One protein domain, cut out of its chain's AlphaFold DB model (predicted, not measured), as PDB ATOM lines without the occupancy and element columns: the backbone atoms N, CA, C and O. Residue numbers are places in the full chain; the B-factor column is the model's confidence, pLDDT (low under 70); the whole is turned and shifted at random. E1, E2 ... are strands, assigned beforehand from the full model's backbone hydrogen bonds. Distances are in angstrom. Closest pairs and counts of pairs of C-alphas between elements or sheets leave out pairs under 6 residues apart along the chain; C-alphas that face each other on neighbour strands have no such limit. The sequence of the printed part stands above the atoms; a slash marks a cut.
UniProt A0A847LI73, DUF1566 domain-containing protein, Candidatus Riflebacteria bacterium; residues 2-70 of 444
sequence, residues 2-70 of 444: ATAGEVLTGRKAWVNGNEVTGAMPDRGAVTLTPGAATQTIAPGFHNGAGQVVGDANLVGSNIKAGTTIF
ATOM      1  N   ALA A   2     -32.873  -9.166   7.462       71.69
ATOM      2  CA  ALA A   2     -33.754  -8.015   7.673       71.69
ATOM      3  C   ALA A   2     -34.099  -7.312   6.344       71.69
ATOM      4  O   ALA A   2     -33.239  -7.150   5.479       71.69
ATOM      5  N   THR A   3     -35.347  -6.893   6.178       77.81
ATOM      6  CA  THR A   3     -35.884  -6.118   5.050       77.81
ATOM      7  C   THR A   3     -35.917  -4.624   5.381       77.81
ATOM      8  O   THR A   3     -35.816  -4.236   6.544       77.81
ATOM      9  N   ALA A   4     -36.106  -3.749   4.381       73.81
ATOM     10  CA  ALA A   4     -36.244  -2.306   4.624       73.81
ATOM     11  C   ALA A   4     -37.369  -1.983   5.631       73.81
ATOM     12  O   ALA A   4     -37.226  -1.064   6.430       73.81
ATOM     13  N   GLY A   5     -38.455  -2.769   5.645       78.50
ATOM     14  CA  GLY A   5     -39.564  -2.629   6.595       78.50
ATOM     15  C   GLY A   5     -39.264  -3.110   8.017       78.50
ATOM     16  O   GLY A   5     -40.073  -2.860   8.898       78.50
ATOM     17  N   GLU A   6     -38.124  -3.766   8.248       80.69
ATOM     18  CA  GLU A   6     -37.645  -4.232   9.561       80.69
ATOM     19  C   GLU A   6     -36.487  -3.367  10.097       80.69
ATOM     20  O   GLU A   6     -36.034  -3.554  11.226       80.69
ATOM     21  N   VAL A   7     -36.015  -2.397   9.304       80.69
ATOM     22  CA  VAL A   7     -34.997  -1.410   9.691       80.69
ATOM     23  C   VAL A   7     -35.679  -0.055   9.913       80.69
ATOM     24  O   VAL A   7     -36.466   0.397   9.082       80.69
ATOM     25  N   LEU A   8     -35.371   0.601  11.035       83.69
ATOM     26  CA  LEU A   8     -35.901   1.921  11.408       83.69
ATOM     27  C   LEU A   8     -35.671   2.972  10.316       83.69
ATOM     28  O   LEU A   8     -34.564   3.081   9.780       83.69
ATOM     29  N   THR A   9     -36.696   3.779  10.031       85.12
ATOM     30  CA  THR A   9     -36.615   4.865   9.050       85.12
ATOM     31  C   THR A   9     -35.425   5.785   9.320       85.12
ATOM     32  O   THR A   9     -35.217   6.242  10.442       85.12
ATOM     33  N   GLY A  10     -34.624   6.048   8.284       81.12
ATOM     34  CA  GLY A  10     -33.426   6.892   8.368       81.12
ATOM     35  C   GLY A  10     -32.165   6.179   8.871       81.12
ATOM     36  O   GLY A  10     -31.083   6.761   8.814       81.12
ATOM     37  N   ARG A  11     -32.258   4.914   9.307       84.44
ATOM     38  CA  ARG A  11     -31.082   4.070   9.564       84.44
ATOM     39  C   ARG A  11     -30.737   3.233   8.344       84.44
ATOM     40  O   ARG A  11     -31.609   2.846   7.571       84.44
ATOM     41  N   LYS A  12     -29.450   2.933   8.191       81.12
ATOM     42  CA  LYS A  12     -28.941   2.057   7.138       81.12
ATOM     43  C   LYS A  12     -28.381   0.781   7.746       81.12
ATOM     44  O   LYS A  12     -27.748   0.830   8.798       81.12
ATOM     45  N   ALA A  13     -28.609  -0.343   7.085       78.69
ATOM     46  CA  ALA A  13     -28.049  -1.630   7.468       78.69
ATOM     47  C   ALA A  13     -27.487  -2.333   6.232       78.69
ATOM     48  O   ALA A  13     -28.046  -2.216   5.144       78.69
ATOM     49  N   TRP A  14     -26.399  -3.080   6.395       80.50
ATOM     50  CA  TRP A  14     -25.873  -3.928   5.329       80.50
ATOM     51  C   TRP A  14     -26.465  -5.323   5.462       80.50
ATOM     52  O   TRP A  14     -26.223  -6.019   6.447       80.50
ATOM     53  N   VAL A  15     -27.252  -5.728   4.472       74.25
ATOM     54  CA  VAL A  15     -27.908  -7.036   4.439       74.25
ATOM     55  C   VAL A  15     -27.450  -7.748   3.174       74.25
ATOM     56  O   VAL A  15     -27.640  -7.237   2.075       74.25
ATOM     57  N   ASN A  16     -26.818  -8.918   3.318       77.00
ATOM     58  CA  ASN A  16     -26.263  -9.695   2.198       77.00
ATOM     59  C   ASN A  16     -25.341  -8.891   1.257       77.00
ATOM     60  O   ASN A  16     -25.356  -9.095   0.046       77.00
ATOM     61  N   GLY A  17     -24.556  -7.957   1.798       78.25
ATOM     62  CA  GLY A  17     -23.623  -7.154   1.006       78.25
ATOM     63  C   GLY A  17     -24.244  -5.977   0.244       78.25
ATOM     64  O   GLY A  17     -23.528  -5.371  -0.538       78.25
ATOM     65  N   ASN A  18     -25.517  -5.620   0.482       77.12
ATOM     66  CA  ASN A  18     -26.137  -4.390  -0.034       77.12
ATOM     67  C   ASN A  18     -26.604  -3.476   1.106       77.12
ATOM     68  O   ASN A  18     -27.141  -3.943   2.115       77.12
ATOM     69  N   GLU A  19     -26.432  -2.167   0.926       80.19
ATOM     70  CA  GLU A  19     -26.933  -1.154   1.855       80.19
ATOM     71  C   GLU A  19     -28.454  -0.992   1.689       80.19
ATOM     72  O   GLU A  19     -28.947  -0.613   0.628       80.19
ATOM     73  N   VAL A  20     -29.212  -1.274   2.748       80.38
ATOM     74  CA  VAL A  20     -30.664  -1.076   2.820       80.38
ATOM     75  C   VAL A  20     -30.941   0.135   3.708       80.38
ATOM     76  O   VAL A  20     -30.470   0.190   4.845       80.38
ATOM     77  N   THR A  21     -31.718   1.100   3.208       80.88
ATOM     78  CA  THR A  21     -32.232   2.214   4.025       80.88
ATOM     79  C   THR A  21     -33.576   1.810   4.622       80.88
ATOM     80  O   THR A  21     -34.471   1.381   3.896       80.88
ATOM     81  N   GLY A  22     -33.702   1.908   5.943       83.88
ATOM     82  CA  GLY A  22     -34.901   1.515   6.667       83.88
ATOM     83  C   GLY A  22     -36.123   2.362   6.327       83.88
ATOM     84  O   GLY A  22     -36.005   3.549   6.017       83.88
ATOM     85  N   ALA A  23     -37.293   1.733   6.406       84.56
ATOM     86  CA  ALA A  23     -38.611   2.310   6.163       84.56
ATOM     87  C   ALA A  23     -39.613   2.008   7.294       84.56
ATOM     88  O   ALA A  23     -40.768   2.423   7.194       84.56
ATOM     89  N   MET A  24     -39.211   1.290   8.356       87.38
ATOM     90  CA  MET A  24     -40.061   1.046   9.525       87.38
ATOM     91  C   MET A  24     -40.284   2.364  10.278       87.38
ATOM     92  O   MET A  24     -39.329   2.880  10.871       87.38
ATOM     93  N   PRO A  25     -41.513   2.917  10.303       86.31
ATOM     94  CA  PRO A  25     -41.767   4.159  11.015       86.31
ATOM     95  C   PRO A  25     -41.514   3.952  12.506       86.31
ATOM     96  O   PRO A  25     -42.057   3.013  13.097       86.31
ATOM     97  N   ASP A  26     -40.715   4.832  13.103       87.31
ATOM     98  CA  ASP A  26     -40.612   4.924  14.553       87.31
ATOM     99  C   ASP A  26     -41.865   5.630  15.076       87.31
ATOM    100  O   ASP A  26     -42.101   6.806  14.793       87.31
ATOM    101  N   ARG A  27     -42.719   4.878  15.770       86.50
ATOM    102  CA  ARG A  27     -43.950   5.381  16.389       86.50
ATOM    103  C   ARG A  27     -43.703   5.876  17.812       86.50
ATOM    104  O   ARG A  27     -44.626   6.414  18.419       86.50
ATOM    105  N   GLY A  28     -42.490   5.705  18.341       87.94
ATOM    106  CA  GLY A  28     -42.143   6.069  19.704       87.94
ATOM    107  C   GLY A  28     -43.038   5.376  20.732       87.94
ATOM    108  O   GLY A  28     -43.357   4.190  20.604       87.94
ATOM    109  N   ALA A  29     -43.421   6.127  21.764       87.69
ATOM    110  CA  ALA A  29     -44.399   5.699  22.755       87.69
ATOM    111  C   ALA A  29     -45.805   6.075  22.270       87.69
ATOM    112  O   ALA A  29     -46.144   7.257  22.190       87.69
ATOM    113  N   VAL A  30     -46.620   5.070  21.948       88.75
ATOM    114  CA  VAL A  30     -48.022   5.267  21.561       88.75
ATOM    115  C   VAL A  30     -48.923   5.088  22.775       88.75
ATOM    116  O   VAL A  30     -48.846   4.065  23.454       88.75
ATOM    117  N   THR A  31     -49.806   6.057  23.005       88.00
ATOM    118  CA  THR A  31     -50.825   6.000  24.058       88.00
ATOM    119  C   THR A  31     -52.215   5.887  23.437       88.00
ATOM    120  O   THR A  31     -52.585   6.729  22.620       88.00
ATOM    121  N   LEU A  32     -52.985   4.865  23.822       87.25
ATOM    122  CA  LEU A  32     -54.380   4.681  23.400       87.25
ATOM    123  C   LEU A  32     -55.326   4.808  24.594       87.25
ATOM    124  O   LEU A  32     -55.109   4.171  25.624       87.25
ATOM    125  N   THR A  33     -56.405   5.572  24.439       85.38
ATOM    126  CA  THR A  33     -57.494   5.645  25.424       85.38
ATOM    127  C   THR A  33     -58.641   4.759  24.947       85.38
ATOM    128  O   THR A  33     -59.194   5.055  23.887       85.38
ATOM    129  N   PRO A  34     -59.021   3.691  25.673       84.25
ATOM    130  CA  PRO A  34     -60.119   2.806  25.301       84.25
ATOM    131  C   PRO A  34     -61.427   3.555  25.026       84.25
ATOM    132  O   PRO A  34     -61.739   4.562  25.655       84.25
ATOM    133  N   GLY A  35     -62.212   3.032  24.088       80.00
ATOM    134  CA  GLY A  35     -63.533   3.540  23.730       80.00
ATOM    135  C   GLY A  35     -64.459   2.380  23.383       80.00
ATOM    136  O   GLY A  35     -64.027   1.230  23.341       80.00
ATOM    137  N   ALA A  36     -65.733   2.667  23.117       77.88
ATOM    138  CA  ALA A  36     -66.716   1.623  22.810       77.88
ATOM    139  C   ALA A  36     -66.439   0.879  21.483       77.88
ATOM    140  O   ALA A  36     -66.942  -0.223  21.285       77.88
ATOM    141  N   ALA A  37     -65.643   1.466  20.581       84.31
ATOM    142  CA  ALA A  37     -65.239   0.862  19.314       84.31
ATOM    143  C   ALA A  37     -63.819   0.274  19.386       84.31
ATOM    144  O   ALA A  37     -62.953   0.797  20.090       84.31
ATOM    145  N   THR A  38     -63.568  -0.779  18.602       84.31
ATOM    146  CA  THR A  38     -62.238  -1.384  18.444       84.31
ATOM    147  C   THR A  38     -61.232  -0.363  17.923       84.31
ATOM    148  O   THR A  38     -61.470   0.290  16.908       84.31
ATOM    149  N   GLN A  39     -60.081  -0.264  18.584       87.56
ATOM    150  CA  GLN A  39     -58.986   0.610  18.172       87.56
ATOM    151  C   GLN A  39     -57.816  -0.221  17.652       87.56
ATOM    152  O   GLN A  39     -57.339  -1.132  18.328       87.56
ATOM    153  N   THR A  40     -57.353   0.095  16.443       86.81
ATOM    154  CA  THR A  40     -56.245  -0.612  15.789       86.81
ATOM    155  C   THR A  40     -54.923   0.071  16.108       86.81
ATOM    156  O   THR A  40     -54.750   1.261  15.847       86.81
ATOM    157  N   ILE A  41     -53.951  -0.692  16.608       86.44
ATOM    158  CA  ILE A  41     -52.573  -0.218  16.755       86.44
ATOM    159  C   ILE A  41     -51.905  -0.273  15.380       86.44
ATOM    160  O   ILE A  41     -51.785  -1.341  14.779       86.44
ATOM    161  N   ALA A  42     -51.472   0.876  14.867       86.62
ATOM    162  CA  ALA A  42     -50.846   0.931  13.552       86.62
ATOM    163  C   ALA A  42     -49.468   0.202  13.539       86.62
ATOM    164  O   ALA A  42     -48.708   0.314  14.510       86.62
ATOM    165  N   PRO A  43     -49.068  -0.469  12.434       82.56
ATOM    166  CA  PRO A  43     -47.790  -1.204  12.336       82.56
ATOM    167  C   PRO A  43     -46.558  -0.284  12.323       82.56
ATOM    168  O   PRO A  43     -46.580   0.714  11.604       82.56
ATOM    169  N   GLY A  44     -45.499  -0.588  13.078       86.94
ATOM    170  CA  GLY A  44     -44.258   0.206  13.153       86.94
ATOM    171  C   GLY A  44     -43.380  -0.199  14.344       86.94
ATOM    172  O   GLY A  44     -43.776  -1.072  15.116       86.94
ATOM    173  N   PHE A  45     -42.208   0.427  14.501       84.12
ATOM    174  CA  PHE A  45     -41.393   0.250  15.707       84.12
ATOM    175  C   PHE A  45     -42.027   1.045  16.845       84.12
ATOM    176  O   PHE A  45     -42.197   2.257  16.734       84.12
ATOM    177  N   HIS A  46     -42.370   0.364  17.933       87.69
ATOM    178  CA  HIS A  46     -42.800   0.994  19.176       87.69
ATOM    179  C   HIS A  46     -41.677   0.806  20.179       87.69
ATOM    180  O   HIS A  46     -41.165  -0.302  20.340       87.69
ATOM    181  N   ASN A  47     -41.288   1.874  20.861       84.75
ATOM    182  CA  ASN A  47     -40.097   1.880  21.716       84.75
ATOM    183  C   ASN A  47     -40.261   1.091  23.035       84.75
ATOM    184  O   ASN A  47     -39.442   1.229  23.939       84.75
ATOM    185  N   GLY A  48     -41.335   0.305  23.168       80.62
ATOM    186  CA  GLY A  48     -41.679  -0.455  24.370       80.62
ATOM    187  C   GLY A  48     -42.265   0.377  25.516       80.62
ATOM    188  O   GLY A  48     -42.672  -0.209  26.512       80.62
ATOM    189  N   ALA A  49     -42.352   1.706  25.385       84.00
ATOM    190  CA  ALA A  49     -42.892   2.602  26.414       84.00
ATOM    191  C   ALA A  49     -44.337   3.073  26.138       84.00
ATOM    192  O   ALA A  49     -44.864   3.900  26.878       84.00
ATOM    193  N   GLY A  50     -44.980   2.573  25.077       85.81
ATOM    194  CA  GLY A  50     -46.396   2.838  24.797       85.81
ATOM    195  C   GLY A  50     -47.339   2.156  25.798       85.81
ATOM    196  O   GLY A  50     -46.994   1.129  26.380       85.81
ATOM    197  N   GLN A  51     -48.535   2.719  25.996       85.75
ATOM    198  CA  GLN A  51     -49.523   2.228  26.966       85.75
ATOM    199  C   GLN A  51     -50.960   2.317  26.436       85.75
ATOM    200  O   GLN A  51     -51.315   3.209  25.669       85.75
ATOM    201  N   VAL A  52     -51.821   1.411  26.900       85.69
ATOM    202  CA  VAL A  52     -53.279   1.576  26.815       85.69
ATOM    203  C   VAL A  52     -53.747   2.081  28.175       85.69
ATOM    204  O   VAL A  52     -53.529   1.414  29.185       85.69
ATOM    205  N   VAL A  53     -54.332   3.278  28.213       85.50
ATOM    206  CA  VAL A  53     -54.725   3.941  29.463       85.50
ATOM    207  C   VAL A  53     -55.941   3.227  30.050       85.50
ATOM    208  O   VAL A  53     -56.954   3.081  29.378       85.50
ATOM    209  N   GLY A  54     -55.860   2.772  31.301       83.75
ATOM    210  CA  GLY A  54     -57.035   2.286  32.029       83.75
ATOM    211  C   GLY A  54     -57.901   3.446  32.531       83.75
ATOM    212  O   GLY A  54     -57.387   4.529  32.796       83.75
ATOM    213  N   ASP A  55     -59.203   3.220  32.708       86.62
ATOM    214  CA  ASP A  55     -60.074   4.152  33.431       86.62
ATOM    215  C   ASP A  55     -60.217   3.673  34.880       86.62
ATOM    216  O   ASP A  55     -60.695   2.564  35.126       86.62
ATOM    217  N   ALA A  56     -59.807   4.499  35.845       86.94
ATOM    218  CA  ALA A  56     -59.939   4.183  37.267       86.94
ATOM    219  C   ALA A  56     -61.406   3.987  37.699       86.94
ATOM    220  O   ALA A  56     -61.665   3.345  38.714       86.94
ATOM    221  N   ASN A  57     -62.366   4.498  36.920       88.81
ATOM    222  CA  ASN A  57     -63.796   4.308  37.135       88.81
ATOM    223  C   ASN A  57     -64.337   2.990  36.564       88.81
ATOM    224  O   ASN A  57     -65.514   2.698  36.800       88.81
ATOM    225  N   LEU A  58     -63.524   2.183  35.866       90.06
ATOM    226  CA  LEU A  58     -63.871   0.812  35.468       90.06
ATOM    227  C   LEU A  58     -63.795  -0.125  36.682       90.06
ATOM    228  O   LEU A  58     -62.977  -1.037  36.780       90.06
ATOM    229  N   VAL A  59     -64.671   0.138  37.638       90.75
ATOM    230  CA  VAL A  59     -64.837  -0.604  38.881       90.75
ATOM    231  C   VAL A  59     -66.301  -0.997  39.015       90.75
ATOM    232  O   VAL A  59     -67.197  -0.278  38.568       90.75
ATOM    233  N   GLY A  60     -66.569  -2.139  39.649       89.12
ATOM    234  CA  GLY A  60     -67.927  -2.684  39.737       89.12
ATOM    235  C   GLY A  60     -68.950  -1.727  40.361       89.12
ATOM    236  O   GLY A  60     -70.117  -1.769  39.992       89.12
ATOM    237  N   SER A  61     -68.537  -0.812  41.247       91.94
ATOM    238  CA  SER A  61     -69.421   0.178  41.889       91.94
ATOM    239  C   SER A  61     -69.995   1.241  40.950       91.94
ATOM    240  O   SER A  61     -70.926   1.932  41.343       91.94
ATOM    241  N   ASN A  62     -69.463   1.380  39.735       91.12
ATOM    242  CA  ASN A  62     -69.976   2.310  38.724       91.12
ATOM    243  C   ASN A  62     -70.769   1.592  37.621       91.12
ATOM    244  O   ASN A  62     -71.348   2.234  36.747       91.12
ATOM    245  N   ILE A  63     -70.789   0.257  37.639       90.94
ATOM    246  CA  ILE A  63     -71.413  -0.576  36.613       90.94
ATOM    247  C   ILE A  63     -72.696  -1.172  37.198       90.94
ATOM    248  O   ILE A  63     -72.687  -1.760  38.279       90.94
ATOM    249  N   LYS A  64     -73.806  -1.034  36.465       90.69
ATOM    250  CA  LYS A  64     -75.122  -1.570  36.845       90.69
ATOM    251  C   LYS A  64     -75.057  -3.080  37.115       90.69
ATOM    252  O   LYS A  64     -74.452  -3.825  36.342       90.69
ATOM    253  N   ALA A  65     -75.723  -3.523  38.179       91.06
ATOM    254  CA  ALA A  65     -75.866  -4.929  38.546       91.06
ATOM    255  C   ALA A  65     -76.340  -5.778  37.350       91.06
ATOM    256  O   ALA A  65     -77.236  -5.375  36.606       91.06
ATOM    257  N   GLY A  66     -75.737  -6.955  37.164       88.75
ATOM    258  CA  GLY A  66     -76.032  -7.857  36.041       88.75
ATOM    259  C   GLY A  66     -75.347  -7.494  34.714       88.75
ATOM    260  O   GLY A  66     -75.367  -8.304  33.790       88.75
ATOM    261  N   THR A  67     -74.689  -6.335  34.617       92.06
ATOM    262  CA  THR A  67     -73.872  -5.943  33.456       92.06
ATOM    263  C   THR A  67     -72.397  -6.270  33.707       92.06
ATOM    264  O   THR A  67     -71.911  -6.162  34.829       92.06
ATOM    265  N   THR A  68     -71.655  -6.654  32.665       91.06
ATOM    266  CA  THR A  68     -70.189  -6.814  32.715       91.06
ATOM    267  C   THR A  68     -69.555  -5.985  31.607       91.06
ATOM    268  O   THR A  68     -69.956  -6.097  30.451       91.06
ATOM    269  N   ILE A  69     -68.560  -5.164  31.949       88.94
ATOM    270  CA  ILE A  69     -67.814  -4.336  30.993       88.94
ATOM    271  C   ILE A  69     -66.340  -4.728  31.095       88.94
ATOM    272  O   ILE A  69     -65.746  -4.630  32.163       88.94
ATOM    273  N   PHE A  70     -65.769  -5.233  29.994       84.75
ATOM    274  CA  PHE A  70     -64.374  -5.704  29.916       84.75
ATOM    275  C   PHE A  70     -63.959  -6.668  31.051       84.75
ATOM    276  O   PHE A  70     -62.839  -6.616  31.548       84.75
TER     277      PHE A  70
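This is residues 2 to 70 of the 444 residues of the protein "DUF1566 domain-containing protein" of Candidatus Riflebacteria bacterium (UniProt A0A847LI73). This is a long rod with little regular structure: a small hairpin, E1 and E2, at one end, a wide loop from E3 out and back to residues 45 to 46, then a tail whose residues 61 to 67 stick out at the other end. Of 69 printed residues, 11 lie in three named strands, E1, E2, E3 in that order; the class is all strand, with no named helix. The whole is extended, radius of gyration of the C-alphas 19.5 A, spanning 64 by 17 by 14 A.

Find C-alpha 12 at (-28.941, 2.057, 7.138); E1 runs from there to residue 15, 9.5 A. E2, residues 18 to 21, covers 9.9 A. E3, residues 26 to 28, ends at (-42.143, 6.069, 19.704).

E1 and E2 form an antiparallel hairpin at 145 degrees; look for N 20 and O 13, 2.8 A apart. E3 pairs with no named strand, but residues 45 to 46 pair with it, parallel.

C-alphas 17 and 65, the farthest apart, are 64.4 A apart. The printed part has no cut, and no printed residue is under 70 in pLDDT.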